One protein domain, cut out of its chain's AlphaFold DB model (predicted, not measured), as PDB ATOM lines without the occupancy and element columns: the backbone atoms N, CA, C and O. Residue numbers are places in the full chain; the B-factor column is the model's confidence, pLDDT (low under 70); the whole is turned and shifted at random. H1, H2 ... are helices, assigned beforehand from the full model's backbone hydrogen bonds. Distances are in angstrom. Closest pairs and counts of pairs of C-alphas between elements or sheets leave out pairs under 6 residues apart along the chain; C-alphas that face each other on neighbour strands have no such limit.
ATOM      1  N   GLU A   8     298.377 354.386 148.712       44.66
ATOM      2  CA  GLU A   8     297.024 354.291 149.286       44.66
ATOM      3  C   GLU A   8     296.880 353.130 150.287       44.66
ATOM      4  O   GLU A   8     296.080 353.190 151.221       44.66
ATOM      5  N   LYS A   9     297.715 352.088 150.175       48.66
ATOM      6  CA  LYS A   9     297.720 350.955 151.120       48.66
ATOM      7  C   LYS A   9     298.510 351.230 152.401       48.66
ATOM      8  O   LYS A   9     298.461 350.436 153.339       48.66
ATOM      9  N   PHE A  10     299.263 352.325 152.465       47.06
ATOM     10  CA  PHE A  10     300.074 352.641 153.637       47.06
ATOM     11  C   PHE A  10     299.216 353.043 154.838       47.06
ATOM     12  O   PHE A  10     299.385 352.475 155.919       47.06
ATOM     13  N   ASP A  11     298.274 353.965 154.640       49.72
ATOM     14  CA  ASP A  11     297.352 354.386 155.698       49.72
ATOM     15  C   ASP A  11     296.411 353.239 156.102       49.72
ATOM     16  O   ASP A  11     296.109 353.078 157.282       49.72
ATOM     17  N   TYR A  12     296.068 352.355 155.160       56.72
ATOM     18  CA  TYR A  12     295.321 351.122 155.415       56.72
ATOM     19  C   TYR A  12     296.041 350.159 156.379       56.72
ATOM     20  O   TYR A  12     295.467 349.729 157.381       56.72
ATOM     21  N   TYR A  13     297.312 349.824 156.119       50.19
ATOM     22  CA  TYR A  13     298.065 348.941 157.018       50.19
ATOM     23  C   TYR A  13     298.421 349.622 158.338       50.19
ATOM     24  O   TYR A  13     298.471 348.953 159.368       50.19
ATOM     25  N   ARG A  14     298.641 350.942 158.325       50.31
ATOM     26  CA  ARG A  14     298.842 351.729 159.543       50.31
ATOM     27  C   ARG A  14     297.616 351.653 160.456       50.31
ATOM     28  O   ARG A  14     297.790 351.351 161.630       50.31
ATOM     29  N   ASP A  15     296.410 351.870 159.929       59.81
ATOM     30  CA  ASP A  15     295.161 351.797 160.705       59.81
ATOM     31  C   ASP A  15     294.945 350.400 161.310       59.81
ATOM     32  O   ASP A  15     294.661 350.267 162.500       59.81
ATOM     33  N   LYS A  16     295.181 349.333 160.533       58.62
ATOM     34  CA  LYS A  16     295.096 347.953 161.041       58.62
ATOM     35  C   LYS A  16     296.134 347.636 162.120       58.62
ATOM     36  O   LYS A  16     295.795 347.000 163.114       58.62
ATOM     37  N   LEU A  17     297.382 348.076 161.946       52.19
ATOM     38  CA  LEU A  17     298.433 347.907 162.958       52.19
ATOM     39  C   LEU A  17     298.117 348.697 164.232       52.19
ATOM     40  O   LEU A  17     298.379 348.209 165.327       52.19
ATOM     41  N   GLN A  18     297.530 349.887 164.099       55.19
ATOM     42  CA  GLN A  18     297.124 350.703 165.237       55.19
ATOM     43  C   GLN A  18     295.955 350.072 166.002       55.19
ATOM     44  O   GLN A  18     296.009 350.000 167.225       55.19
ATOM     45  N   LYS A  19     294.950 349.527 165.307       67.31
ATOM     46  CA  LYS A  19     293.869 348.744 165.934       67.31
ATOM     47  C   LYS A  19     294.397 347.518 166.678       67.31
ATOM     48  O   LYS A  19     293.970 347.267 167.800       67.31
ATOM     49  N   LEU A  20     295.351 346.793 166.088       57.44
ATOM     50  CA  LEU A  20     295.996 345.653 166.744       57.44
ATOM     51  C   LEU A  20     296.778 346.086 167.995       57.44
ATOM     52  O   LEU A  20     296.692 345.423 169.021       57.44
ATOM     53  N   SER A  21     297.501 347.208 167.924       58.38
ATOM     54  CA  SER A  21     298.221 347.772 169.072       58.38
ATOM     55  C   SER A  21     297.271 348.154 170.205       58.38
ATOM     56  O   SER A  21     297.494 347.738 171.335       58.38
ATOM     57  N   ASN A  22     296.195 348.883 169.895       72.06
ATOM     58  CA  ASN A  22     295.201 349.286 170.889       72.06
ATOM     59  C   ASN A  22     294.565 348.063 171.558       72.06
ATOM     60  O   ASN A  22     294.457 348.022 172.774       72.06
ATOM     61  N   GLY A  23     294.223 347.031 170.782       69.06
ATOM     62  CA  GLY A  23     293.650 345.814 171.344       69.06
ATOM     63  C   GLY A  23     294.630 345.017 172.222       69.06
ATOM     64  O   GLY A  23     294.213 344.411 173.204       69.06
ATOM     65  N   ILE A  24     295.939 345.050 171.937       65.06
ATOM     66  CA  ILE A  24     296.963 344.491 172.840       65.06
ATOM     67  C   ILE A  24     297.028 345.289 174.150       65.06
ATOM     68  O   ILE A  24     297.195 344.695 175.214       65.06
ATOM     69  N   ASP A  25     296.896 346.613 174.092       71.31
ATOM     70  CA  ASP A  25     296.861 347.449 175.295       71.31
ATOM     71  C   ASP A  25     295.581 347.201 176.117       71.31
ATOM     72  O   ASP A  25     295.667 347.053 177.338       71.31
ATOM     73  N   ASP A  26     294.432 347.016 175.461       76.88
ATOM     74  CA  ASP A  26     293.182 346.590 176.106       76.88
ATOM     75  C   ASP A  26     293.341 345.217 176.781       76.88
ATOM     76  O   ASP A  26     292.918 345.022 177.922       76.88
ATOM     77  N   LEU A  27     294.021 344.270 176.121       72.00
ATOM     78  CA  LEU A  27     294.334 342.959 176.693       72.00
ATOM     79  C   LEU A  27     295.204 343.085 177.950       72.00
ATOM     80  O   LEU A  27     294.941 342.412 178.945       72.00
ATOM     81  N   LYS A  28     296.218 343.958 177.944       73.75
ATOM     82  CA  LYS A  28     297.069 344.204 179.121       73.75
ATOM     83  C   LYS A  28     296.286 344.805 180.286       73.75
ATOM     84  O   LYS A  28     296.511 344.404 181.428       73.75
ATOM     85  N   GLU A  29     295.374 345.739 180.024       81.12
ATOM     86  CA  GLU A  29     294.510 346.307 181.066       81.12
ATOM     87  C   GLU A  29     293.518 345.266 181.612       81.12
ATOM     88  O   GLU A  29     293.316 345.200 182.828       81.12
ATOM     89  N   LEU A  30     292.981 344.379 180.766       77.25
ATOM     90  CA  LEU A  30     292.173 343.240 181.222       77.25
ATOM     91  C   LEU A  30     292.969 342.290 182.117       77.25
ATOM     92  O   LEU A  30     292.490 341.922 183.191       77.25
ATOM     93  N   PHE A  31     294.202 341.943 181.731       73.56
ATOM     94  CA  PHE A  31     295.092 341.153 182.581       73.56
ATOM     95  C   PHE A  31     295.319 341.835 183.925       73.56
ATOM     96  O   PHE A  31     295.111 341.218 184.962       73.56
ATOM     97  N   LYS A  32     295.672 343.119 183.934       81.25
ATOM     98  CA  LYS A  32     295.891 343.888 185.164       81.25
ATOM     99  C   LYS A  32     294.656 343.914 186.072       81.25
ATOM    100  O   LYS A  32     294.791 343.800 187.288       81.25
ATOM    101  N   SER A  33     293.459 344.041 185.498       78.56
ATOM    102  CA  SER A  33     292.200 343.986 186.246       78.56
ATOM    103  C   SER A  33     291.958 342.602 186.858       78.56
ATOM    104  O   SER A  33     291.708 342.513 188.059       78.56
ATOM    105  N   GLY A  34     292.105 341.533 186.067       74.19
ATOM    106  CA  GLY A  34     291.909 340.160 186.542       74.19
ATOM    107  C   GLY A  34     292.958 339.701 187.548       74.19
ATOM    108  O   GLY A  34     292.646 339.006 188.516       74.19
ATOM    109  N   PHE A  35     294.194 340.171 187.391       76.94
ATOM    110  CA  PHE A  35     295.272 339.884 188.324       76.94
ATOM    111  C   PHE A  35     295.030 340.454 189.711       76.94
ATOM    112  O   PHE A  35     295.365 339.787 190.678       76.94
ATOM    113  N   ASN A  36     294.399 341.622 189.845       80.44
ATOM    114  CA  ASN A  36     294.080 342.161 191.168       80.44
ATOM    115  C   ASN A  36     293.134 341.249 191.967       80.44
ATOM    116  O   ASN A  36     293.186 341.241 193.193       80.44
ATOM    117  N   GLU A  37     292.244 340.504 191.307       78.19
ATOM    118  CA  GLU A  37     291.334 339.574 191.987       78.19
ATOM    119  C   GLU A  37     292.009 338.220 192.268       78.19
ATOM    120  O   GLU A  37     291.867 337.653 193.356       78.19
ATOM    121  N   LEU A  38     292.827 337.739 191.326       82.69
ATOM    122  CA  LEU A  38     293.692 336.573 191.530       82.69
ATOM    123  C   LEU A  38     294.703 336.794 192.661       82.69
ATOM    124  O   LEU A  38     294.945 335.879 193.440       82.69
ATOM    125  N   ASP A  39     295.246 338.002 192.796       86.19
ATOM    126  CA  ASP A  39     296.207 338.371 193.836       86.19
ATOM    127  C   ASP A  39     295.578 338.323 195.234       86.19
ATOM    128  O   ASP A  39     296.180 337.803 196.170       86.19
ATOM    129  N   LYS A  40     294.307 338.728 195.376       89.69
ATOM    130  CA  LYS A  40     293.549 338.522 196.626       89.69
ATOM    131  C   LYS A  40     293.388 337.040 196.950       89.69
ATOM    132  O   LYS A  40     293.573 336.634 198.096       89.69
ATOM    133  N   THR A  41     293.081 336.227 195.938       89.00
ATOM    134  CA  THR A  41     292.933 334.770 196.093       89.00
ATOM    135  C   THR A  41     294.266 334.112 196.462       89.00
ATOM    136  O   THR A  41     294.318 333.280 197.366       89.00
ATOM    137  N   LYS A  42     295.368 334.537 195.837       91.00
ATOM    138  CA  LYS A  42     296.734 334.149 196.209       91.00
ATOM    139  C   LYS A  42     297.042 334.563 197.648       91.00
ATOM    140  O   LYS A  42     297.514 333.744 198.429       91.00
ATOM    141  N   GLY A  43     296.719 335.797 198.025       91.94
ATOM    142  CA  GLY A  43     296.889 336.309 199.381       91.94
ATOM    143  C   GLY A  43     296.162 335.456 200.420       91.94
ATOM    144  O   GLY A  43     296.774 335.068 201.413       91.94
ATOM    145  N   ALA A  44     294.901 335.100 200.156       92.81
ATOM    146  CA  ALA A  44     294.112 334.177 200.973       92.81
ATOM    147  C   ALA A  44     294.752 332.782 201.078       92.81
ATOM    148  O   ALA A  44     294.816 332.204 202.163       92.81
ATOM    149  N   PHE A  45     295.249 332.245 199.959       92.75
ATOM    150  CA  PHE A  45     295.937 330.953 199.911       92.75
ATOM    151  C   PHE A  45     297.212 330.956 200.770       92.75
ATOM    152  O   PHE A  45     297.428 330.040 201.563       92.75
ATOM    153  N   VAL A  46     298.029 332.009 200.673       95.00
ATOM    154  CA  VAL A  46     299.239 332.188 201.494       95.00
ATOM    155  C   VAL A  46     298.881 332.320 202.977       95.00
ATOM    156  O   VAL A  46     299.525 331.694 203.818       95.00
ATOM    157  N   ASP A  47     297.845 333.096 203.309       94.56
ATOM    158  CA  ASP A  47     297.376 333.264 204.691       94.56
ATOM    159  C   ASP A  47     296.914 331.930 205.297       94.56
ATOM    160  O   ASP A  47     297.230 331.617 206.448       94.56
ATOM    161  N   TYR A  48     296.231 331.098 204.506       94.62
ATOM    162  CA  TYR A  48     295.830 329.755 204.923       94.62
ATOM    163  C   TYR A  48     297.033 328.864 205.231       94.62
ATOM    164  O   TYR A  48     297.073 328.206 206.271       94.62
ATOM    165  N   TRP A  49     298.050 328.880 204.372       95.06
ATOM    166  CA  TRP A  49     299.284 328.132 204.603       95.06
ATOM    167  C   TRP A  49     300.090 328.648 205.796       95.06
ATOM    168  O   TRP A  49     300.670 327.847 206.531       95.06
ATOM    169  N   MET A  50     300.095 329.961 206.042       94.44
ATOM    170  CA  MET A  50     300.679 330.531 207.261       94.44
ATOM    171  C   MET A  50     299.980 330.014 208.515       94.44
ATOM    172  O   MET A  50     300.641 329.639 209.484       94.44
ATOM    173  N   GLU A  51     298.653 329.931 208.492       94.19
ATOM    174  CA  GLU A  51     297.888 329.362 209.596       94.19
ATOM    175  C   GLU A  51     298.180 327.864 209.790       94.19
ATOM    176  O   GLU A  51     298.404 327.408 210.913       94.19
ATOM    177  N   VAL A  52     298.247 327.093 208.704       94.19
ATOM    178  CA  VAL A  52     298.636 325.672 208.726       94.19
ATOM    179  C   VAL A  52     300.004 325.493 209.387       94.19
ATOM    180  O   VAL A  52     300.171 324.644 210.264       94.19
ATOM    181  N   TYR A  53     300.976 326.317 209.005       94.75
ATOM    182  CA  TYR A  53     302.315 326.306 209.582       94.75
ATOM    183  C   TYR A  53     302.320 326.633 211.081       94.75
ATOM    184  O   TYR A  53     302.992 325.949 211.859       94.75
ATOM    185  N   ASN A  54     301.526 327.617 211.513       92.75
ATOM    186  CA  ASN A  54     301.369 327.933 212.933       92.75
ATOM    187  C   ASN A  54     300.805 326.737 213.713       92.75
ATOM    188  O   ASN A  54     301.345 326.384 214.761       92.75
ATOM    189  N   GLN A  55     299.802 326.037 213.176       92.88
ATOM    190  CA  GLN A  55     299.248 324.840 213.822       92.88
ATOM    191  C   GLN A  55     300.239 323.676 213.884       92.88
ATOM    192  O   GLN A  55     300.265 322.954 214.882       92.88
ATOM    193  N   ILE A  56     301.073 323.489 212.856       92.94
ATOM    194  CA  ILE A  56     302.158 322.493 212.874       92.94
ATOM    195  C   ILE A  56     303.123 322.786 214.033       92.94
ATOM    196  O   ILE A  56     303.501 321.868 214.768       92.94
ATOM    197  N   LYS A  57     303.476 324.063 214.239       92.38
ATOM    198  CA  LYS A  57     304.321 324.505 215.359       92.38
ATOM    199  C   LYS A  57     303.649 324.308 216.716       92.38
ATOM    200  O   LYS A  57     304.273 323.748 217.613       92.38
ATOM    201  N   GLU A  58     302.388 324.714 216.864       92.56
ATOM    202  CA  GLU A  58     301.611 324.557 218.104       92.56
ATOM    203  C   GLU A  58     301.448 323.085 218.505       92.56
ATOM    204  O   GLU A  58     301.583 322.735 219.677       92.56
ATOM    205  N   LYS A  59     301.206 322.201 217.528       93.12
ATOM    206  CA  LYS A  59     301.105 320.748 217.739       93.12
ATOM    207  C   LYS A  59     302.463 320.071 217.939       93.12
ATOM    208  O   LYS A  59     302.501 318.893 218.289       93.12
ATOM    209  N   ASN A  60     303.564 320.804 217.754       93.00
ATOM    210  CA  ASN A  60     304.936 320.348 217.955       93.00
ATOM    211  C   ASN A  60     305.287 319.080 217.150       93.00
ATOM    212  O   ASN A  60     306.003 318.206 217.647       93.00
ATOM    213  N   PHE A  61     304.795 318.977 215.911       94.12
ATOM    214  CA  PHE A  61     305.118 317.852 215.031       94.12
ATOM    215  C   PHE A  61     306.623 317.773 214.751       94.12
ATOM    216  O   PHE A  61     307.306 318.791 214.624       94.12
ATOM    217  N   LYS A  62     307.148 316.546 214.671       91.44
ATOM    218  CA  LYS A  62     308.580 316.273 214.457       91.44
ATOM    219  C   LYS A  62     308.845 315.440 213.213       91.44
ATOM    220  O   LYS A  62     309.983 315.402 212.754       91.44
ATOM    221  N   LYS A  63     307.830 314.753 212.684       93.94
ATOM    222  CA  LYS A  63     307.962 313.831 211.553       93.94
ATOM    223  C   LYS A  63     307.107 314.276 210.374       93.94
ATOM    224  O   LYS A  63     305.970 314.707 210.545       93.94
ATOM    225  N   GLU A  64     307.612 314.048 209.163       91.69
ATOM    226  CA  GLU A  64     306.868 314.295 207.918       91.69
ATOM    227  C   GLU A  64     305.530 313.551 207.885       91.69
ATOM    228  O   GLU A  64     304.533 314.098 207.431       91.69
ATOM    229  N   SER A  65     305.471 312.327 208.423       92.38
ATOM    230  CA  SER A  65     304.236 311.536 208.482       92.38
ATOM    231  C   SER A  65     303.134 312.192 209.320       92.38
ATOM    232  O   SER A  65     301.959 312.061 208.989       92.38
ATOM    233  N   GLU A  66     303.500 312.896 210.397       94.00
ATOM    234  CA  GLU A  66     302.545 313.612 211.255       94.00
ATOM    235  C   GLU A  66     301.957 314.806 210.503       94.00
ATOM    236  O   GLU A  66     300.743 314.999 210.496       94.00
ATOM    237  N   VAL A  67     302.813 315.547 209.793       92.81
ATOM    238  CA  VAL A  67     302.397 316.675 208.955       92.81
ATOM    239  C   VAL A  67     301.527 316.198 207.793       92.81
ATOM    240  O   VAL A  67     300.439 316.732 207.609       92.81
ATOM    241  N   LYS A  68     301.922 315.145 207.065       91.88
ATOM    242  CA  LYS A  68     301.114 314.542 205.986       91.88
ATOM    243  C   LYS A  68     299.719 314.150 206.471       91.88
ATOM    244  O   LYS A  68     298.723 314.493 205.838       91.88
ATOM    245  N   SER A  69     299.645 313.467 207.616       92.56
ATOM    246  CA  SER A  69     298.366 313.069 208.206       92.56
ATOM    247  C   SER A  69     297.525 314.269 208.641       92.56
ATOM    248  O   SER A  69     296.306 314.214 208.523       92.56
ATOM    249  N   PHE A  70     298.149 315.331 209.155       93.50
ATOM    250  CA  PHE A  70     297.454 316.548 209.569       93.50
ATOM    251  C   PHE A  70     296.898 317.336 208.382       93.50
ATOM    252  O   PHE A  70     295.748 317.760 208.428       93.50
ATOM    253  N   LEU A  71     297.691 317.504 207.321       91.81
ATOM    254  CA  LEU A  71     297.286 318.231 206.118       91.81
ATOM    255  C   LEU A  71     296.161 317.518 205.362       91.81
ATOM    256  O   LEU A  71     295.419 318.172 204.634       91.81
ATOM    257  N   ASN A  72     296.044 316.194 205.524       91.19
ATOM    258  CA  ASN A  72     294.982 315.365 204.951       91.19
ATOM    259  C   ASN A  72     294.790 315.576 203.432       91.19
ATOM    260  O   ASN A  72     293.677 315.551 202.906       91.19
ATOM    261  N   ASN A  73     295.900 315.805 202.729       85.50
ATOM    262  CA  ASN A  73     295.963 315.928 201.281       85.50
ATOM    263  C   ASN A  73     297.291 315.330 200.792       85.50
ATOM    264  O   ASN A  73     298.370 315.775 201.184       85.50
ATOM    265  N   CYS A  74     297.205 314.296 199.954       83.69
ATOM    266  CA  CYS A  74     298.354 313.558 199.432       83.69
ATOM    267  C   CYS A  74     299.064 314.246 198.259       83.69
ATOM    268  O   CYS A  74     300.160 313.822 197.900       83.69
ATOM    269  N   ASN A  75     298.476 315.295 197.679       88.25
ATOM    270  CA  ASN A  75     299.063 316.031 196.559       88.25
ATOM    271  C   ASN A  75     300.107 317.061 197.010       88.25
ATOM    272  O   ASN A  75     300.797 317.643 196.176       88.25
ATOM    273  N   ILE A  76     300.225 317.314 198.316       88.69
ATOM    274  CA  ILE A  76     301.163 318.297 198.857       88.69
ATOM    275  C   ILE A  76     302.596 317.755 198.728       88.69
ATOM    276  O   ILE A  76     302.890 316.696 199.289       88.69
ATOM    277  N   PRO A  77     303.504 318.469 198.036       91.81
ATOM    278  CA  PRO A  77     304.866 317.992 197.821       91.81
ATOM    279  C   PRO A  77     305.676 317.842 199.113       91.81
ATOM    280  O   PRO A  77     305.646 318.704 199.994       91.81
ATOM    281  N   ASP A  78     306.495 316.790 199.176       90.69
ATOM    282  CA  ASP A  78     307.382 316.507 200.315       90.69
ATOM    283  C   ASP A  78     308.375 317.646 200.587       90.69
ATOM    284  O   ASP A  78     308.701 317.922 201.741       90.69
ATOM    285  N   SER A  79     308.798 318.362 199.541       91.19
ATOM    286  CA  SER A  79     309.660 319.542 199.657       91.19
ATOM    287  C   SER A  79     309.029 320.645 200.510       91.19
ATOM    288  O   SER A  79     309.705 321.214 201.368       91.19
ATOM    289  N   LEU A  80     307.733 320.918 200.333       92.50
ATOM    290  CA  LEU A  80     307.014 321.902 201.142       92.50
ATOM    291  C   LEU A  80     306.863 321.414 202.584       92.50
ATOM    292  O   LEU A  80     307.088 322.170 203.524       92.50
ATOM    293  N   ILE A  81     306.552 320.132 202.774       93.19
ATOM    294  CA  ILE A  81     306.421 319.521 204.106       93.19
ATOM    295  C   ILE A  81     307.729 319.636 204.897       93.19
ATOM    296  O   ILE A  81     307.710 319.981 206.081       93.19
ATOM    297  N   GLN A  82     308.866 319.410 204.242       91.38
ATOM    298  CA  GLN A  82     310.184 319.596 204.844       91.38
ATOM    299  C   GLN A  82     310.429 321.052 205.241       91.38
ATOM    300  O   GLN A  82     310.868 321.311 206.361       91.38
ATOM    301  N   GLN A  83     310.103 322.011 204.372       90.81
ATOM    302  CA  GLN A  83     310.240 323.436 204.692       90.81
ATOM    303  C   GLN A  83     309.376 323.847 205.896       90.81
ATOM    304  O   GLN A  83     309.857 324.560 206.781       90.81
ATOM    305  N   LEU A  84     308.142 323.340 205.979       91.69
ATOM    306  CA  LEU A  84     307.237 323.571 207.110       91.69
ATOM    307  C   LEU A  84     307.788 322.994 208.426       91.69
ATOM    308  O   LEU A  84     307.597 323.592 209.483       91.69
ATOM    309  N   LEU A  85     308.494 321.861 208.383       90.56
ATOM    310  CA  LEU A  85     309.112 321.246 209.566       90.56
ATOM    311  C   LEU A  85     310.402 321.936 210.013       90.56
ATOM    312  O   LEU A  85     310.656 322.033 211.214       90.56
ATOM    313  N   LEU A  86     311.218 322.413 209.069       87.00
ATOM    314  CA  LEU A  86     312.497 323.068 209.367       87.00
ATOM    315  C   LEU A  86     312.318 324.402 210.106       87.00
ATOM    316  O   LEU A  86     313.235 324.847 210.791       87.00
ATOM    317  N   GLY A  87     311.137 325.020 210.016       75.44
ATOM    318  CA  GLY A  87     310.790 326.191 210.821       75.44
ATOM    319  C   GLY A  87     311.392 327.515 210.333       75.44
ATOM    320  O   GLY A  87     311.357 328.495 211.079       75.44
ATOM    321  N   ASN A  88     311.900 327.558 209.095       81.25
ATOM    322  CA  ASN A  88     312.569 328.726 208.498       81.25
ATOM    323  C   ASN A  88     311.607 329.782 207.927       81.25
ATOM    324  O   ASN A  88     312.044 330.751 207.313       81.25
ATOM    325  N   ILE A  89     310.299 329.600 208.098       91.19
ATOM    326  CA  ILE A  89     309.293 330.573 207.669       91.19
ATOM    327  C   ILE A  89     309.028 331.510 208.851       91.19
ATOM    328  O   ILE A  89     308.522 331.067 209.892       91.19
ATOM    329  N   HIS A  90     309.411 332.781 208.723       89.94
ATOM    330  CA  HIS A  90     309.296 333.783 209.790       89.94
ATOM    331  C   HIS A  90     308.213 334.828 209.512       89.94
ATOM    332  O   HIS A  90     307.755 335.498 210.436       89.94
ATOM    333  N   SER A  91     307.785 334.955 208.259       94.00
ATOM    334  CA  SER A  91     306.823 335.954 207.813       94.00
ATOM    335  C   SER A  91     305.911 335.425 206.702       94.00
ATOM    336  O   SER A  91     306.188 334.395 206.086       94.00
ATOM    337  N   LYS A  92     304.835 336.172 206.414       92.31
ATOM    338  CA  LYS A  92     303.958 335.919 205.259       92.31
ATOM    339  C   LYS A  92     304.739 335.924 203.940       92.31
ATOM    340  O   LYS A  92     304.487 335.079 203.094       92.31
ATOM    341  N   VAL A  93     305.711 336.826 203.803       92.75
ATOM    342  CA  VAL A  93     306.559 336.939 202.605       92.75
ATOM    343  C   VAL A  93     307.433 335.693 202.430       92.75
ATOM    344  O   VAL A  93     307.585 335.204 201.314       92.75
ATOM    345  N   ASP A  94     307.963 335.137 203.524       93.94
ATOM    346  CA  ASP A  94     308.744 333.894 203.460       93.94
ATOM    347  C   ASP A  94     307.875 332.710 203.025       93.94
ATOM    348  O   ASP A  94     308.323 331.879 202.237       93.94
ATOM    349  N   MET A  95     306.631 332.642 203.514       94.44
ATOM    350  CA  MET A  95     305.680 331.608 203.100       94.44
ATOM    351  C   MET A  95     305.277 331.769 201.646       94.44
ATOM    352  O   MET A  95     305.258 330.789 200.915       94.44
ATOM    353  N   GLU A  96     304.973 332.988 201.211       93.38
ATOM    354  CA  GLU A  96     304.643 333.262 199.817       93.38
ATOM    355  C   GLU A  96     305.761 332.785 198.891       93.38
ATOM    356  O   GLU A  96     305.499 332.035 197.956       93.38
ATOM    357  N   LYS A  97     307.014 333.109 199.220       91.44
ATOM    358  CA  LYS A  97     308.176 332.655 198.457       91.44
ATOM    359  C   LYS A  97     308.342 331.134 198.478       91.44
ATOM    360  O   LYS A  97     308.576 330.531 197.436       91.44
ATOM    361  N   ALA A  98     308.195 330.508 199.646       91.75
ATOM    362  CA  ALA A  98     308.242 329.053 199.784       91.75
ATOM    363  C   ALA A  98     307.177 328.365 198.914       91.75
ATOM    364  O   ALA A  98     307.450 327.358 198.260       91.75
ATOM    365  N   LEU A  99     305.970 328.931 198.874       92.12
ATOM    366  CA  LEU A  99     304.885 328.439 198.042       92.12
ATOM    367  C   LEU A  99     305.162 328.683 196.559       92.12
ATOM    368  O   LEU A  99     304.965 327.762 195.785       92.12
ATOM    369  N   GLU A 100     305.653 329.849 196.142       90.75
ATOM    370  CA  GLU A 100     306.013 330.120 194.739       90.75
ATOM    371  C   GLU A 100     307.115 329.193 194.209       90.75
ATOM    372  O   GLU A 100     307.052 328.768 193.052       90.75
ATOM    373  N   ASP A 101     308.094 328.851 195.051       89.19
ATOM    374  CA  ASP A 101     309.178 327.926 194.707       89.19
ATOM    375  C   ASP A 101     308.651 326.501 194.450       89.19
ATOM    376  O   ASP A 101     309.172 325.779 193.596       89.19
ATOM    377  N   VAL A 102     307.613 326.086 195.184       89.50
ATOM    378  CA  VAL A 102     307.009 324.746 195.074       89.50
ATOM    379  C   VAL A 102     305.875 324.708 194.047       89.50
ATOM    380  O   VAL A 102     305.677 323.695 193.374       89.50
ATOM    381  N   PHE A 103     305.143 325.806 193.911       86.56
ATOM    382  CA  PHE A 103     303.921 325.938 193.136       86.56
ATOM    383  C   PHE A 103     304.083 327.043 192.090       86.56
ATOM    384  O   PHE A 103     303.674 328.189 192.310       86.56
ATOM    385  N   PRO A 104     304.619 326.708 190.900       83.69
ATOM    386  CA  PRO A 104     304.867 327.692 189.857       83.69
ATOM    387  C   PRO A 104     303.626 328.490 189.462       83.69
ATOM    388  O   PRO A 104     303.782 329.636 189.051       83.69
ATOM    389  N   PHE A 105     302.414 327.931 189.592       81.00
ATOM    390  CA  PHE A 105     301.150 328.604 189.267       81.00
ATOM    391  C   PHE A 105     300.885 329.872 190.100       81.00
ATOM    392  O   PHE A 105     300.144 330.731 189.639       81.00
ATOM    393  N   LEU A 106     301.532 330.038 191.261       83.81
ATOM    394  CA  LEU A 106     301.418 331.236 192.108       83.81
ATOM    395  C   LEU A 106     302.310 332.402 191.656       83.81
ATOM    396  O   LEU A 106     302.130 333.530 192.113       83.81
ATOM    397  N   ASN A 107     303.285 332.143 190.782       83.81
ATOM    398  CA  ASN A 107     304.237 333.158 190.345       83.81
ATOM    399  C   ASN A 107     303.634 334.016 189.222       83.81
ATOM    400  O   ASN A 107     303.444 333.541 188.096       83.81
ATOM    401  N   PHE A 108     303.362 335.281 189.520       76.75
ATOM    402  CA  PHE A 108     302.763 336.222 188.581       76.75
ATOM    403  C   PHE A 108     303.723 337.366 188.229       76.75
ATOM    404  O   PHE A 108     304.466 337.831 189.095       76.75
ATOM    405  N   PRO A 109     303.719 337.856 186.973       74.19
ATOM    406  CA  PRO A 109     304.472 339.048 186.603       74.19
ATOM    407  C   PRO A 109     304.010 340.257 187.421       74.19
ATOM    408  O   PRO A 109     302.815 340.496 187.562       74.19
ATOM    409  N   SER A 110     304.955 341.061 187.901       70.25
ATOM    410  CA  SER A 110     304.655 342.304 188.626       70.25
ATOM    411  C   SER A 110     304.293 343.480 187.709       70.25
ATOM    412  O   SER A 110     303.748 344.478 188.175       70.25
ATOM    413  N   ASP A 111     304.592 343.383 186.410       75.62
ATOM    414  CA  ASP A 111     304.336 344.425 185.413       75.62
ATOM    415  C   ASP A 111     303.893 343.804 184.079       75.62
ATOM    416  O   ASP A 111     304.690 343.201 183.357       75.62
ATOM    417  N   PHE A 112     302.615 343.984 183.737       71.38
ATOM    418  CA  PHE A 112     302.030 343.498 182.481       71.38
ATOM    419  C   PHE A 112     302.296 344.431 181.291       71.38
ATOM    420  O   PHE A 112     302.136 344.023 180.141       71.38
ATOM    421  N   SER A 113     302.722 345.680 181.528       70.25
ATOM    422  CA  SER A 113     302.824 346.704 180.473       70.25
ATOM    423  C   SER A 113     303.866 346.361 179.402       70.25
ATOM    424  O   SER A 113     303.711 346.719 178.227       70.25
ATOM    425  N   LYS A 114     304.905 345.622 179.807       72.88
ATOM    426  CA  LYS A 114     306.045 345.221 178.972       72.88
ATOM    427  C   LYS A 114     305.892 343.844 178.338       72.88
ATOM    428  O   LYS A 114     306.744 343.482 177.532       72.88
ATOM    429  N   LEU A 115     304.845 343.096 178.688       65.75
ATOM    430  CA  LEU A 115     304.644 341.753 178.159       65.75
ATOM    431  C   LEU A 115     304.249 341.814 176.681       65.75
ATOM    432  O   LEU A 115     303.385 342.594 176.265       65.75
ATOM    433  N   SER A 116     304.908 340.977 175.890       65.06
ATOM    434  CA  SER A 116     304.552 340.683 174.508       65.06
ATOM    435  C   SER A 116     303.287 339.828 174.432       65.06
ATOM    436  O   SER A 116     302.888 339.190 175.403       65.06
ATOM    437  N   LEU A 117     302.661 339.771 173.253       58.97
ATOM    438  CA  LEU A 117     301.462 338.954 173.046       58.97
ATOM    439  C   LEU A 117     301.723 337.461 173.322       58.97
ATOM    440  O   LEU A 117     300.877 336.802 173.914       58.97
ATOM    441  N   ASP A 118     302.904 336.941 172.976       58.84
ATOM    442  CA  ASP A 118     303.280 335.550 173.272       58.84
ATOM    443  C   ASP A 118     303.501 335.312 174.783       58.84
ATOM    444  O   ASP A 118     303.201 334.238 175.303       58.84
ATOM    445  N   GLU A 119     304.000 336.308 175.521       67.69
ATOM    446  CA  GLU A 119     304.107 336.228 176.986       67.69
ATOM    447  C   GLU A 119     302.731 336.294 177.658       67.69
ATOM    448  O   GLU A 119     302.491 335.566 178.620       67.69
ATOM    449  N   LEU A 120     301.811 337.102 177.123       64.69
ATOM    450  CA  LEU A 120     300.414 337.155 177.560       64.69
ATOM    451  C   LEU A 120     299.669 335.840 177.264       64.69
ATOM    452  O   LEU A 120     298.879 335.397 178.092       64.69
ATOM    453  N   ASP A 121     299.959 335.168 176.144       64.12
ATOM    454  CA  ASP A 121     299.432 333.828 175.822       64.12
ATOM    455  C   ASP A 121     299.858 332.786 176.862       64.12
ATOM    456  O   ASP A 121     299.041 332.057 177.428       64.12
ATOM    457  N   ASN A 122     301.160 332.735 177.155       69.25
ATOM    458  CA  ASN A 122     301.709 331.816 178.149       69.25
ATOM    459  C   ASN A 122     301.135 332.086 179.541       69.25
ATOM    460  O   ASN A 122     300.866 331.151 180.298       69.25
ATOM    461  N   LEU A 123     300.929 333.359 179.866       69.94
ATOM    462  CA  LEU A 123     300.310 333.765 181.114       69.94
ATOM    463  C   LEU A 123     298.840 333.347 181.180       69.94
ATOM    464  O   LEU A 123     298.439 332.784 182.190       69.94
ATOM    465  N   SER A 124     298.067 333.545 180.108       66.94
ATOM    466  CA  SER A 124     296.681 333.065 180.028       66.94
ATOM    467  C   SER A 124     296.610 331.564 180.293       66.94
ATOM    468  O   SER A 124     295.860 331.140 181.160       66.94
ATOM    469  N   LYS A 125     297.443 330.766 179.616       67.94
ATOM    470  CA  LYS A 125     297.492 329.304 179.798       67.94
ATOM    471  C   LYS A 125     297.810 328.911 181.235       67.94
ATOM    472  O   LYS A 125     297.207 328.004 181.787       67.94
ATOM    473  N   LYS A 126     298.742 329.623 181.867       72.81
ATOM    474  CA  LYS A 126     299.086 329.396 183.271       72.81
ATOM    475  C   LYS A 126     297.913 329.688 184.213       72.81
ATOM    476  O   LYS A 126     297.777 329.024 185.236       72.81
ATOM    477  N   LEU A 127     297.083 330.674 183.884       70.12
ATOM    478  CA  LEU A 127     295.905 331.028 184.674       70.12
ATOM    479  C   LEU A 127     294.742 330.051 184.491       70.12
ATOM    480  O   LEU A 127     293.898 329.958 185.381       70.12
ATOM    481  N   ASP A 128     294.704 329.300 183.389       69.00
ATOM    482  CA  ASP A 128     293.634 328.338 183.106       69.00
ATOM    483  C   ASP A 128     293.567 327.222 184.160       69.00
ATOM    484  O   ASP A 128     292.472 326.825 184.557       69.00
ATOM    485  N   GLY A 129     294.725 326.798 184.674       75.81
ATOM    486  CA  GLY A 129     294.845 325.809 185.746       75.81
ATOM    487  C   GLY A 129     294.834 326.379 187.167       75.81
ATOM    488  O   GLY A 129     294.867 325.604 188.118       75.81
ATOM    489  N   PHE A 130     294.769 327.706 187.356       81.50
ATOM    490  CA  PHE A 130     295.020 328.335 188.662       81.50
ATOM    491  C   PHE A 130     294.130 327.788 189.784       81.50
ATOM    492  O   PHE A 130     294.629 327.456 190.861       81.50
ATOM    493  N   PHE A 131     292.817 327.694 189.557       80.81
ATOM    494  CA  PHE A 131     291.894 327.198 190.578       80.81
ATOM    495  C   PHE A 131     292.034 325.699 190.807       80.81
ATOM    496  O   PHE A 131     292.072 325.273 191.958       80.81
ATOM    497  N   ASP A 132     292.148 324.913 189.735       84.00
ATOM    498  CA  ASP A 132     292.334 323.465 189.837       84.00
ATOM    499  C   ASP A 132     293.598 323.140 190.640       84.00
ATOM    500  O   ASP A 132     293.544 322.367 191.596       84.00
ATOM    501  N   ASP A 133     294.713 323.795 190.319       87.94
ATOM    502  CA  ASP A 133     295.967 323.658 191.051       87.94
ATOM    503  C   ASP A 133     295.819 324.134 192.500       87.94
ATOM    504  O   ASP A 133     296.168 323.404 193.432       87.94
ATOM    505  N   SER A 134     295.219 325.307 192.724       84.38
ATOM    506  CA  SER A 134     294.969 325.819 194.077       84.38
ATOM    507  C   SER A 134     294.175 324.821 194.922       84.38
ATOM    508  O   SER A 134     294.538 324.569 196.069       84.38
ATOM    509  N   PHE A 135     293.124 324.204 194.373       86.88
ATOM    510  CA  PHE A 135     292.314 323.209 195.081       86.88
ATOM    511  C   PHE A 135     293.054 321.890 195.295       86.88
ATOM    512  O   PHE A 135     292.872 321.247 196.332       86.88
ATOM    513  N   ASN A 136     293.872 321.479 194.327       89.31
ATOM    514  CA  ASN A 136     294.648 320.247 194.401       89.31
ATOM    515  C   ASN A 136     295.699 320.308 195.503       89.31
ATOM    516  O   ASN A 136     295.911 319.302 196.179       89.31
ATOM    517  N   TYR A 137     296.314 321.472 195.714       89.12
ATOM    518  CA  TYR A 137     297.374 321.660 196.703       89.12
ATOM    519  C   TYR A 137     296.892 322.264 198.028       89.12
ATOM    520  O   TYR A 137     297.697 322.418 198.943       89.12
ATOM    521  N   LEU A 138     295.600 322.574 198.182       88.94
ATOM    522  CA  LEU A 138     295.061 323.120 199.429       88.94
ATOM    523  C   LEU A 138     295.080 322.067 200.559       88.94
ATOM    524  O   LEU A 138     294.554 320.965 200.372       88.94
ATOM    525  N   PRO A 139     295.616 322.372 201.753       87.50
ATOM    526  CA  PRO A 139     295.438 321.527 202.930       87.50
ATOM    527  C   PRO A 139     293.955 321.291 203.228       87.50
ATOM    528  O   PRO A 139     293.133 322.189 203.086       87.50
ATOM    529  N   ASN A 140     293.604 320.088 203.668       87.62
ATOM    530  CA  ASN A 140     292.240 319.735 204.048       87.62
ATOM    531  C   ASN A 140     292.096 319.770 205.574       87.62
ATOM    532  O   ASN A 140     291.849 318.747 206.222       87.62
ATOM    533  N   ILE A 141     292.308 320.959 206.147       85.94
ATOM    534  CA  ILE A 141     292.177 321.194 207.587       85.94
ATOM    535  C   ILE A 141     290.893 321.967 207.894       85.94
ATOM    536  O   ILE A 141     290.551 322.941 207.221       85.94
ATOM    537  N   SER A 142     290.189 321.548 208.943       81.81
ATOM    538  CA  SER A 142     288.992 322.247 209.415       81.81
ATOM    539  C   SER A 142     289.386 323.523 210.161       81.81
ATOM    540  O   SER A 142     290.126 323.470 211.146       81.81
ATOM    541  N   LEU A 143     288.884 324.668 209.696       85.56
ATOM    542  CA  LEU A 143     288.977 325.951 210.388       85.56
ATOM    543  C   LEU A 143     287.580 326.409 210.805       85.56
ATOM    544  O   LEU A 143     286.628 326.294 210.036       85.56
ATOM    545  N   SER A 144     287.459 326.959 212.014       87.19
ATOM    546  CA  SER A 144     286.227 327.631 212.425       87.19
ATOM    547  C   SER A 144     286.069 328.969 211.704       87.19
ATOM    548  O   SER A 144     287.056 329.625 211.366       87.19
ATOM    549  N   GLU A 145     284.823 329.409 211.539       86.50
ATOM    550  CA  GLU A 145     284.479 330.687 210.904       86.50
ATOM    551  C   GLU A 145     285.213 331.876 211.555       86.50
ATOM    552  O   GLU A 145     285.815 332.708 210.876       86.50
ATOM    553  N   ASP A 146     285.258 331.901 212.891       88.56
ATOM    554  CA  ASP A 146     285.980 332.919 213.662       88.56
ATOM    555  C   ASP A 146     287.479 332.939 213.368       88.56
ATOM    556  O   ASP A 146     288.124 333.980 213.493       88.56
ATOM    557  N   LYS A 147     288.053 331.782 213.028       88.62
ATOM    558  CA  LYS A 147     289.472 331.662 212.709       88.62
ATOM    559  C   LYS A 147     289.740 332.134 211.285       88.62
ATOM    560  O   LYS A 147     290.655 332.928 211.099       88.62
ATOM    561  N   ILE A 148     288.895 331.753 210.325       88.88
ATOM    562  CA  ILE A 148     288.951 332.242 208.935       88.88
ATOM    563  C   ILE A 148     288.938 333.778 208.908       88.88
ATOM    564  O   ILE A 148     289.807 334.386 208.292       88.88
ATOM    565  N   ASN A 149     288.032 334.408 209.662       90.06
ATOM    566  CA  ASN A 149     287.907 335.869 209.721       90.06
ATOM    567  C   ASN A 149     289.114 336.588 210.362       90.06
ATOM    568  O   ASN A 149     289.226 337.806 210.248       90.06
ATOM    569  N   LYS A 150     289.984 335.872 211.087       92.38
ATOM    570  CA  LYS A 150     291.157 336.446 211.773       92.38
ATOM    571  C   LYS A 150     292.452 336.292 210.989       92.38
ATOM    572  O   LYS A 150     293.354 337.102 211.178       92.38
ATOM    573  N   ILE A 151     292.570 335.243 210.177       91.75
ATOM    574  CA  ILE A 151     293.841 334.898 209.525       91.75
ATOM    575  C   ILE A 151     294.055 335.621 208.197       91.75
ATOM    576  O   ILE A 151     295.189 335.699 207.743       91.75
ATOM    577  N   THR A 152     293.002 336.167 207.585       91.31
ATOM    578  CA  THR A 152     293.111 336.869 206.303       91.31
ATOM    579  C   THR A 152     292.174 338.071 206.223       91.31
ATOM    580  O   THR A 152     291.088 338.072 206.799       91.31
ATOM    581  N   SER A 153     292.583 339.096 205.471       91.19
ATOM    582  CA  SER A 153     291.701 340.181 205.020       91.19
ATOM    583  C   SER A 153     290.860 339.796 203.796       91.19
ATOM    584  O   SER A 153     289.986 340.561 203.397       91.19
ATOM    585  N   HIS A 154     291.132 338.633 203.198       92.25
ATOM    586  CA  HIS A 154     290.497 338.091 201.994       92.25
ATOM    587  C   HIS A 154     289.571 336.921 202.356       92.25
ATOM    588  O   HIS A 154     289.721 335.787 201.897       92.25
ATOM    589  N   THR A 155     288.662 337.180 203.297       91.56
ATOM    590  CA  THR A 155     287.795 336.166 203.913       91.56
ATOM    591  C   THR A 155     286.943 335.424 202.889       91.56
ATOM    592  O   THR A 155     286.805 334.203 202.973       91.56
ATOM    593  N   ASP A 156     286.359 336.147 201.935       90.12
ATOM    594  CA  ASP A 156     285.462 335.563 200.940       90.12
ATOM    595  C   ASP A 156     286.240 334.681 199.957       90.12
ATOM    596  O   ASP A 156     285.802 333.573 199.639       90.12
ATOM    597  N   GLU A 157     287.433 335.120 199.552       89.94
ATOM    598  CA  GLU A 157     288.346 334.356 198.708       89.94
ATOM    599  C   GLU A 157     288.827 333.081 199.415       89.94
ATOM    600  O   GLU A 157     288.811 332.001 198.824       89.94
ATOM    601  N   LEU A 158     289.179 333.163 200.704       90.75
ATOM    602  CA  LEU A 158     289.578 331.987 201.477       90.75
ATOM    603  C   LEU A 158     288.427 330.986 201.636       90.75
ATOM    604  O   LEU A 158     288.620 329.780 201.472       90.75
ATOM    605  N   LYS A 159     287.210 331.463 201.915       90.19
ATOM    606  CA  LYS A 159     286.023 330.594 201.967       90.19
ATOM    607  C   LYS A 159     285.756 329.938 200.623       90.19
ATOM    608  O   LYS A 159     285.387 328.766 200.593       90.19
ATOM    609  N   ALA A 160     285.927 330.666 199.523       88.56
ATOM    610  CA  ALA A 160     285.785 330.111 198.187       88.56
ATOM    611  C   ALA A 160     286.817 328.995 197.943       88.56
ATOM    612  O   ALA A 160     286.426 327.895 197.557       88.56
ATOM    613  N   LEU A 161     288.091 329.219 198.288       88.44
ATOM    614  CA  LEU A 161     289.158 328.215 198.185       88.44
ATOM    615  C   LEU A 161     288.865 326.949 199.001       88.44
ATOM    616  O   LEU A 161     288.904 325.848 198.453       88.44
ATOM    617  N   ILE A 162     288.520 327.095 200.286       85.75
ATOM    618  CA  ILE A 162     288.217 325.962 201.180       85.75
ATOM    619  C   ILE A 162     287.019 325.158 200.662       85.75
ATOM    620  O   ILE A 162     287.037 323.928 200.674       85.75
ATOM    621  N   ASN A 163     285.993 325.844 200.150       88.06
ATOM    622  CA  ASN A 163     284.808 325.205 199.577       88.06
ATOM    623  C   ASN A 163     285.008 324.731 198.128       88.06
ATOM    624  O   ASN A 163     284.038 324.300 197.502       88.06
ATOM    625  N   LYS A 164     286.232 324.820 197.586       87.25
ATOM    626  CA  LYS A 164     286.570 324.481 196.194       87.25
ATOM    627  C   LYS A 164     285.641 325.151 195.180       87.25
ATOM    628  O   LYS A 164     285.227 324.557 194.186       87.25
ATOM    629  N   LYS A 165     285.271 326.397 195.469       87.00
ATOM    630  CA  LYS A 165     284.407 327.221 194.638       87.00
ATOM    631  C   LYS A 165     285.261 328.240 193.906       87.00
ATOM    632  O   LYS A 165     285.946 329.052 194.518       87.00
ATOM    633  N   GLU A 166     285.189 328.212 192.588       79.69
ATOM    634  CA  GLU A 166     285.854 329.202 191.748       79.69
ATOM    635  C   GLU A 166     285.112 330.549 191.808       79.69
ATOM    636  O   GLU A 166     283.878 330.582 191.890       79.69
ATOM    637  N   SER A 167     285.846 331.666 191.754       79.44
ATOM    638  CA  SER A 167     285.223 332.993 191.630       79.44
ATOM    639  C   SER A 167     284.624 333.144 190.233       79.44
ATOM    640  O   SER A 167     285.336 333.064 189.231       79.44
ATOM    641  N   GLU A 168     283.318 333.407 190.159       80.50
ATOM    642  CA  GLU A 168     282.625 333.693 188.895       80.50
ATOM    643  C   GLU A 168     283.170 334.955 188.210       80.50
ATOM    644  O   GLU A 168     283.219 335.022 186.983       80.50
ATOM    645  N   SER A 169     283.622 335.944 188.990       77.50
ATOM    646  CA  SER A 169     284.230 337.166 188.454       77.50
ATOM    647  C   SER A 169     285.577 336.859 187.793       77.50
ATOM    648  O   SER A 169     285.760 337.186 186.619       77.50
ATOM    649  N   ILE A 170     286.452 336.098 188.470       76.19
ATOM    650  CA  ILE A 170     287.728 335.639 187.892       76.19
ATOM    651  C   ILE A 170     287.474 334.770 186.654       76.19
ATOM    652  O   ILE A 170     288.096 334.991 185.617       76.19
ATOM    653  N   LYS A 171     286.529 333.819 186.706       74.56
ATOM    654  CA  LYS A 171     286.160 332.985 185.545       74.56
ATOM    655  C   LYS A 171     285.768 333.820 184.339       74.56
ATOM    656  O   LYS A 171     286.233 333.565 183.226       74.56
ATOM    657  N   LYS A 172     284.897 334.804 184.556       78.81
ATOM    658  CA  LYS A 172     284.420 335.688 183.498       78.81
ATOM    659  C   LYS A 172     285.570 336.505 182.908       78.81
ATOM    660  O   LYS A 172     285.697 336.557 181.691       78.81
ATOM    661  N   GLN A 173     286.439 337.065 183.747       71.69
ATOM    662  CA  GLN A 173     287.606 337.823 183.295       71.69
ATOM    663  C   GLN A 173     288.606 336.957 182.522       71.69
ATOM    664  O   GLN A 173     289.076 337.374 181.467       71.69
ATOM    665  N   LEU A 174     288.893 335.732 182.976       69.81
ATOM    666  CA  LEU A 174     289.740 334.793 182.232       69.81
ATOM    667  C   LEU A 174     289.122 334.435 180.873       69.81
ATOM    668  O   LEU A 174     289.828 334.366 179.869       69.81
ATOM    669  N   ALA A 175     287.800 334.263 180.804       72.06
ATOM    670  CA  ALA A 175     287.106 334.039 179.538       72.06
ATOM    671  C   ALA A 175     287.185 335.258 178.598       72.06
ATOM    672  O   ALA A 175     287.399 335.082 177.398       72.06
ATOM    673  N   GLU A 176     287.058 336.479 179.128       74.19
ATOM    674  CA  GLU A 176     287.224 337.731 178.375       74.19
ATOM    675  C   GLU A 176     288.661 337.886 177.845       74.19
ATOM    676  O   GLU A 176     288.847 338.171 176.662       74.19
ATOM    677  N   ILE A 177     289.670 337.593 178.675       69.06
ATOM    678  CA  ILE A 177     291.092 337.567 178.293       69.06
ATOM    679  C   ILE A 177     291.323 336.584 177.138       69.06
ATOM    680  O   ILE A 177     291.899 336.963 176.116       69.06
ATOM    681  N   ARG A 178     290.828 335.341 177.247       65.69
ATOM    682  CA  ARG A 178     290.944 334.329 176.177       65.69
ATOM    683  C   ARG A 178     290.239 334.771 174.895       65.69
ATOM    684  O   ARG A 178     290.760 334.571 173.797       65.69
ATOM    685  N   GLY A 179     289.052 335.364 175.027       63.78
ATOM    686  CA  GLY A 179     288.263 335.872 173.905       63.78
ATOM    687  C   GLY A 179     289.013 336.947 173.122       63.78
ATOM    688  O   GLY A 179     289.207 336.800 171.913       63.78
ATOM    689  N   LEU A 180     289.504 337.973 173.821       66.38
ATOM    690  CA  LEU A 180     290.247 339.068 173.204       66.38
ATOM    691  C   LEU A 180     291.590 338.591 172.641       66.38
ATOM    692  O   LEU A 180     291.949 338.937 171.517       66.38
ATOM    693  N   PHE A 181     292.311 337.726 173.357       62.56
ATOM    694  CA  PHE A 181     293.552 337.130 172.862       62.56
ATOM    695  C   PHE A 181     293.348 336.376 171.535       62.56
ATOM    696  O   PHE A 181     294.127 336.529 170.586       62.56
ATOM    697  N   LYS A 182     292.268 335.591 171.437       58.00
ATOM    698  CA  LYS A 182     291.895 334.879 170.209       58.00
ATOM    699  C   LYS A 182     291.589 335.852 169.070       58.00
ATOM    700  O   LYS A 182     292.066 335.643 167.955       58.00
ATOM    701  N   GLU A 183     290.830 336.910 169.338       62.69
ATOM    702  CA  GLU A 183     290.500 337.941 168.349       62.69
ATOM    703  C   GLU A 183     291.750 338.666 167.825       62.69
ATOM    704  O   GLU A 183     291.911 338.834 166.610       62.69
ATOM    705  N   LEU A 184     292.679 339.018 168.716       58.44
ATOM    706  CA  LEU A 184     293.950 339.654 168.361       58.44
ATOM    707  C   LEU A 184     294.847 338.721 167.556       58.44
ATOM    708  O   LEU A 184     295.416 339.141 166.552       58.44
ATOM    709  N   THR A 185     294.921 337.445 167.934       51.97
ATOM    710  CA  THR A 185     295.700 336.435 167.203       51.97
ATOM    711  C   THR A 185     295.161 336.236 165.785       51.97
ATOM    712  O   THR A 185     295.936 336.162 164.824       51.97
ATOM    713  N   ILE A 186     293.834 336.186 165.622       52.84
ATOM    714  CA  ILE A 186     293.179 336.094 164.309       52.84
ATOM    715  C   ILE A 186     293.452 337.358 163.487       52.84
ATOM    716  O   ILE A 186     293.844 337.259 162.324       52.84
ATOM    717  N   SER A 187     293.292 338.538 164.088       53.62
ATOM    718  CA  SER A 187     293.512 339.827 163.422       53.62
ATOM    719  C   SER A 187     294.965 340.015 162.990       53.62
ATOM    720  O   SER A 187     295.222 340.413 161.853       53.62
ATOM    721  N   GLN A 188     295.917 339.657 163.855       49.31
ATOM    722  CA  GLN A 188     297.341 339.638 163.541       49.31
ATOM    723  C   GLN A 188     297.626 338.689 162.380       49.31
ATOM    724  O   GLN A 188     298.260 339.088 161.407       49.31
ATOM    725  N   SER A 189     297.125 337.455 162.448       46.47
ATOM    726  CA  SER A 189     297.353 336.450 161.406       46.47
ATOM    727  C   SER A 189     296.768 336.885 160.064       46.47
ATOM    728  O   SER A 189     297.420 336.747 159.037       46.47
ATOM    729  N   SER A 190     295.568 337.469 160.063       47.38
ATOM    730  CA  SER A 190     294.922 338.020 158.867       47.38
ATOM    731  C   SER A 190     295.736 339.159 158.247       47.38
ATOM    732  O   SER A 190     296.003 339.158 157.046       47.38
ATOM    733  N   LEU A 191     296.212 340.096 159.070       48.47
ATOM    734  CA  LEU A 191     297.056 341.206 158.630       48.47
ATOM    735  C   LEU A 191     298.402 340.721 158.081       48.47
ATOM    736  O   LEU A 191     298.869 341.191 157.045       48.47
ATOM    737  N   GLU A 192     299.020 339.761 158.757       45.16
ATOM    738  CA  GLU A 192     300.260 339.133 158.330       45.16
ATOM    739  C   GLU A 192     300.094 338.379 157.001       45.16
ATOM    740  O   GLU A 192     300.942 338.518 156.119       45.16
ATOM    741  N   LEU A 193     298.990 337.646 156.822       43.72
ATOM    742  CA  LEU A 193     298.610 336.981 155.571       43.72
ATOM    743  C   LEU A 193     298.369 337.977 154.443       43.72
ATOM    744  O   LEU A 193     298.790 337.743 153.313       43.72
ATOM    745  N   GLU A 194     297.727 339.098 154.741       44.31
ATOM    746  CA  GLU A 194     297.460 340.140 153.763       44.31
ATOM    747  C   GLU A 194     298.751 340.848 153.330       44.31
ATOM    748  O   GLU A 194     298.984 341.037 152.134       44.31
ATOM    749  N   ILE A 195     299.628 341.195 154.275       45.00
ATOM    750  CA  ILE A 195     300.944 341.780 153.986       45.00
ATOM    751  C   ILE A 195     301.792 340.780 153.200       45.00
ATOM    752  O   ILE A 195     302.406 341.154 152.201       45.00
ATOM    753  N   ALA A 196     301.813 339.512 153.612       41.06
ATOM    754  CA  ALA A 196     302.487 338.429 152.910       41.06
ATOM    755  C   ALA A 196     301.958 338.278 151.480       41.06
ATOM    756  O   ALA A 196     302.742 338.309 150.542       41.06
ATOM    757  N   SER A 197     300.645 338.209 151.286       39.97
ATOM    758  CA  SER A 197     300.012 338.095 149.967       39.97
ATOM    759  C   SER A 197     300.342 339.282 149.053       39.97
ATOM    760  O   SER A 197     300.643 339.106 147.874       39.97
ATOM    761  N   ASN A 198     300.393 340.498 149.607       42.94
ATOM    762  CA  ASN A 198     300.697 341.712 148.846       42.94
ATOM    763  C   ASN A 198     302.205 341.975 148.635       42.94
ATOM    764  O   ASN A 198     302.560 342.850 147.840       42.94
ATOM    765  N   SER A 199     303.104 341.274 149.339       35.75
ATOM    766  CA  SER A 199     304.554 341.556 149.318       35.75
ATOM    767  C   SER A 199     305.450 340.362 148.983       35.75
ATOM    768  O   SER A 199     306.599 340.568 148.574       35.75
ATOM    769  N   LEU A 200     304.954 339.133 149.134       32.31
ATOM    770  CA  LEU A 200     305.700 337.900 148.927       32.31
ATOM    771  C   LEU A 200     305.419 337.290 147.559       32.31
ATOM    772  O   LEU A 200     304.333 337.327 146.993       32.31
TER     773      LEU A 200
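Overview. This is residues 8 to 200 of the 561 residues of the protein "Cell invasion protein" of Proteus mirabilis (UniProt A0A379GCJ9). What does the model look like at first sight? It is a long rod built round one very long helix, H1, with the second longest, H9, folded back beside its first part and H5 next to H9, a loose bundle of three. Round the other part of H1 sits a cluster of short helices, with the H3 and H4 hairpin and H2 on one side, H7 and H8 on another, and H6 reaching to H8. What is it made of? The printed part has 193 residues with nine named helices, H1 to H9 in order along the chain, and no named strand, so its class is all helix. It is loose, with a radius of gyration of the C-alphas of 21.6 A, and its C-alphas span 77 by 30 by 25 A.

Arrangement. What stands beside the longest helix? H1, residues 8 to 58, is the hub, touching five other helices; it touches H9, residues 168 to 199, at a shallow tilt of 31 degrees, opposite ways, with the C-alphas of Gly 34 and Gln 173 closest at 5.9 A. H5, residues 117 to 128, touches residues 174 to 181 of H9 alone, the closest C-alphas being those of Ser 124 and Arg 178 at 7.0 A. H1 and H5 are close but not clearly touching, with the C-alphas of Ile 24 and Leu 117 closest at 7.1 A. Which short helices touch H1? H8, residues 155 to 162, is about perpendicular to it at 81 degrees and touches its residues 40 to 48 alone, closest at the C-alphas of Ala 44 and Leu 158, 5.1 A. H4, residues 92 to 102, touches its residues 46 to 50 alone, closest at the C-alphas of Val 46 and Glu 96, 5.8 A. H3, residues 78 to 86, and H7, residues 145 to 151, only just touch it, each with 3 pairs of C-alphas within 8 A; the closest are those of Tyr 53 and Leu 84, 6.1 A, and of Asp 47 and Ile 151, 6.2 A. How do the short helices meet? H3 and H4 form a helical hairpin at a shallow tilt of 29 degrees, opposite ways, with the C-alphas of Leu 80 and Val 102 closest at 6.7 A. H2, residues 64 to 71, touches H3, closest at the C-alphas of Glu 64 and Ile 81, 6.5 A. H6, residues 130 to 137, only just touches H8, with 3 pairs of C-alphas within 8 A, the closest being those of Phe 135 and Leu 161, 6.7 A. How regular are the backbones? The O i to N i+4 pairs are all within hydrogen-bond range in H2, H3, H4, H5, H6, H8 and H9, against 44 of 47 in H1 and 2 of 3 in H7.

Along the chain. Where does the longest helix run? H1 goes from C-alpha 8 at (297.024, 354.291, 149.286) to C-alpha 58 at (301.611, 324.557, 218.104), 75.1 A, with a kink of 29 degrees near residue 37. Where does H9 end? It reaches 45.9 A, to C-alpha 199 at (304.554, 341.556, 149.318).

Size, cuts and confidence. How large is it, and is it unbroken? The two C-alphas farthest apart, those of Glu 8 and Asn 60, are 77.0 A apart, and the printed part has no cut. Which link is long? Residues 103 to 116, between H4 and H5, form a long link of 14 residues. Where is confidence low? The mean pLDDT of the printed part is 78.0, and 53 residues are under 70, among them residues 8 to 21, 115 to 125 and 177 to 200.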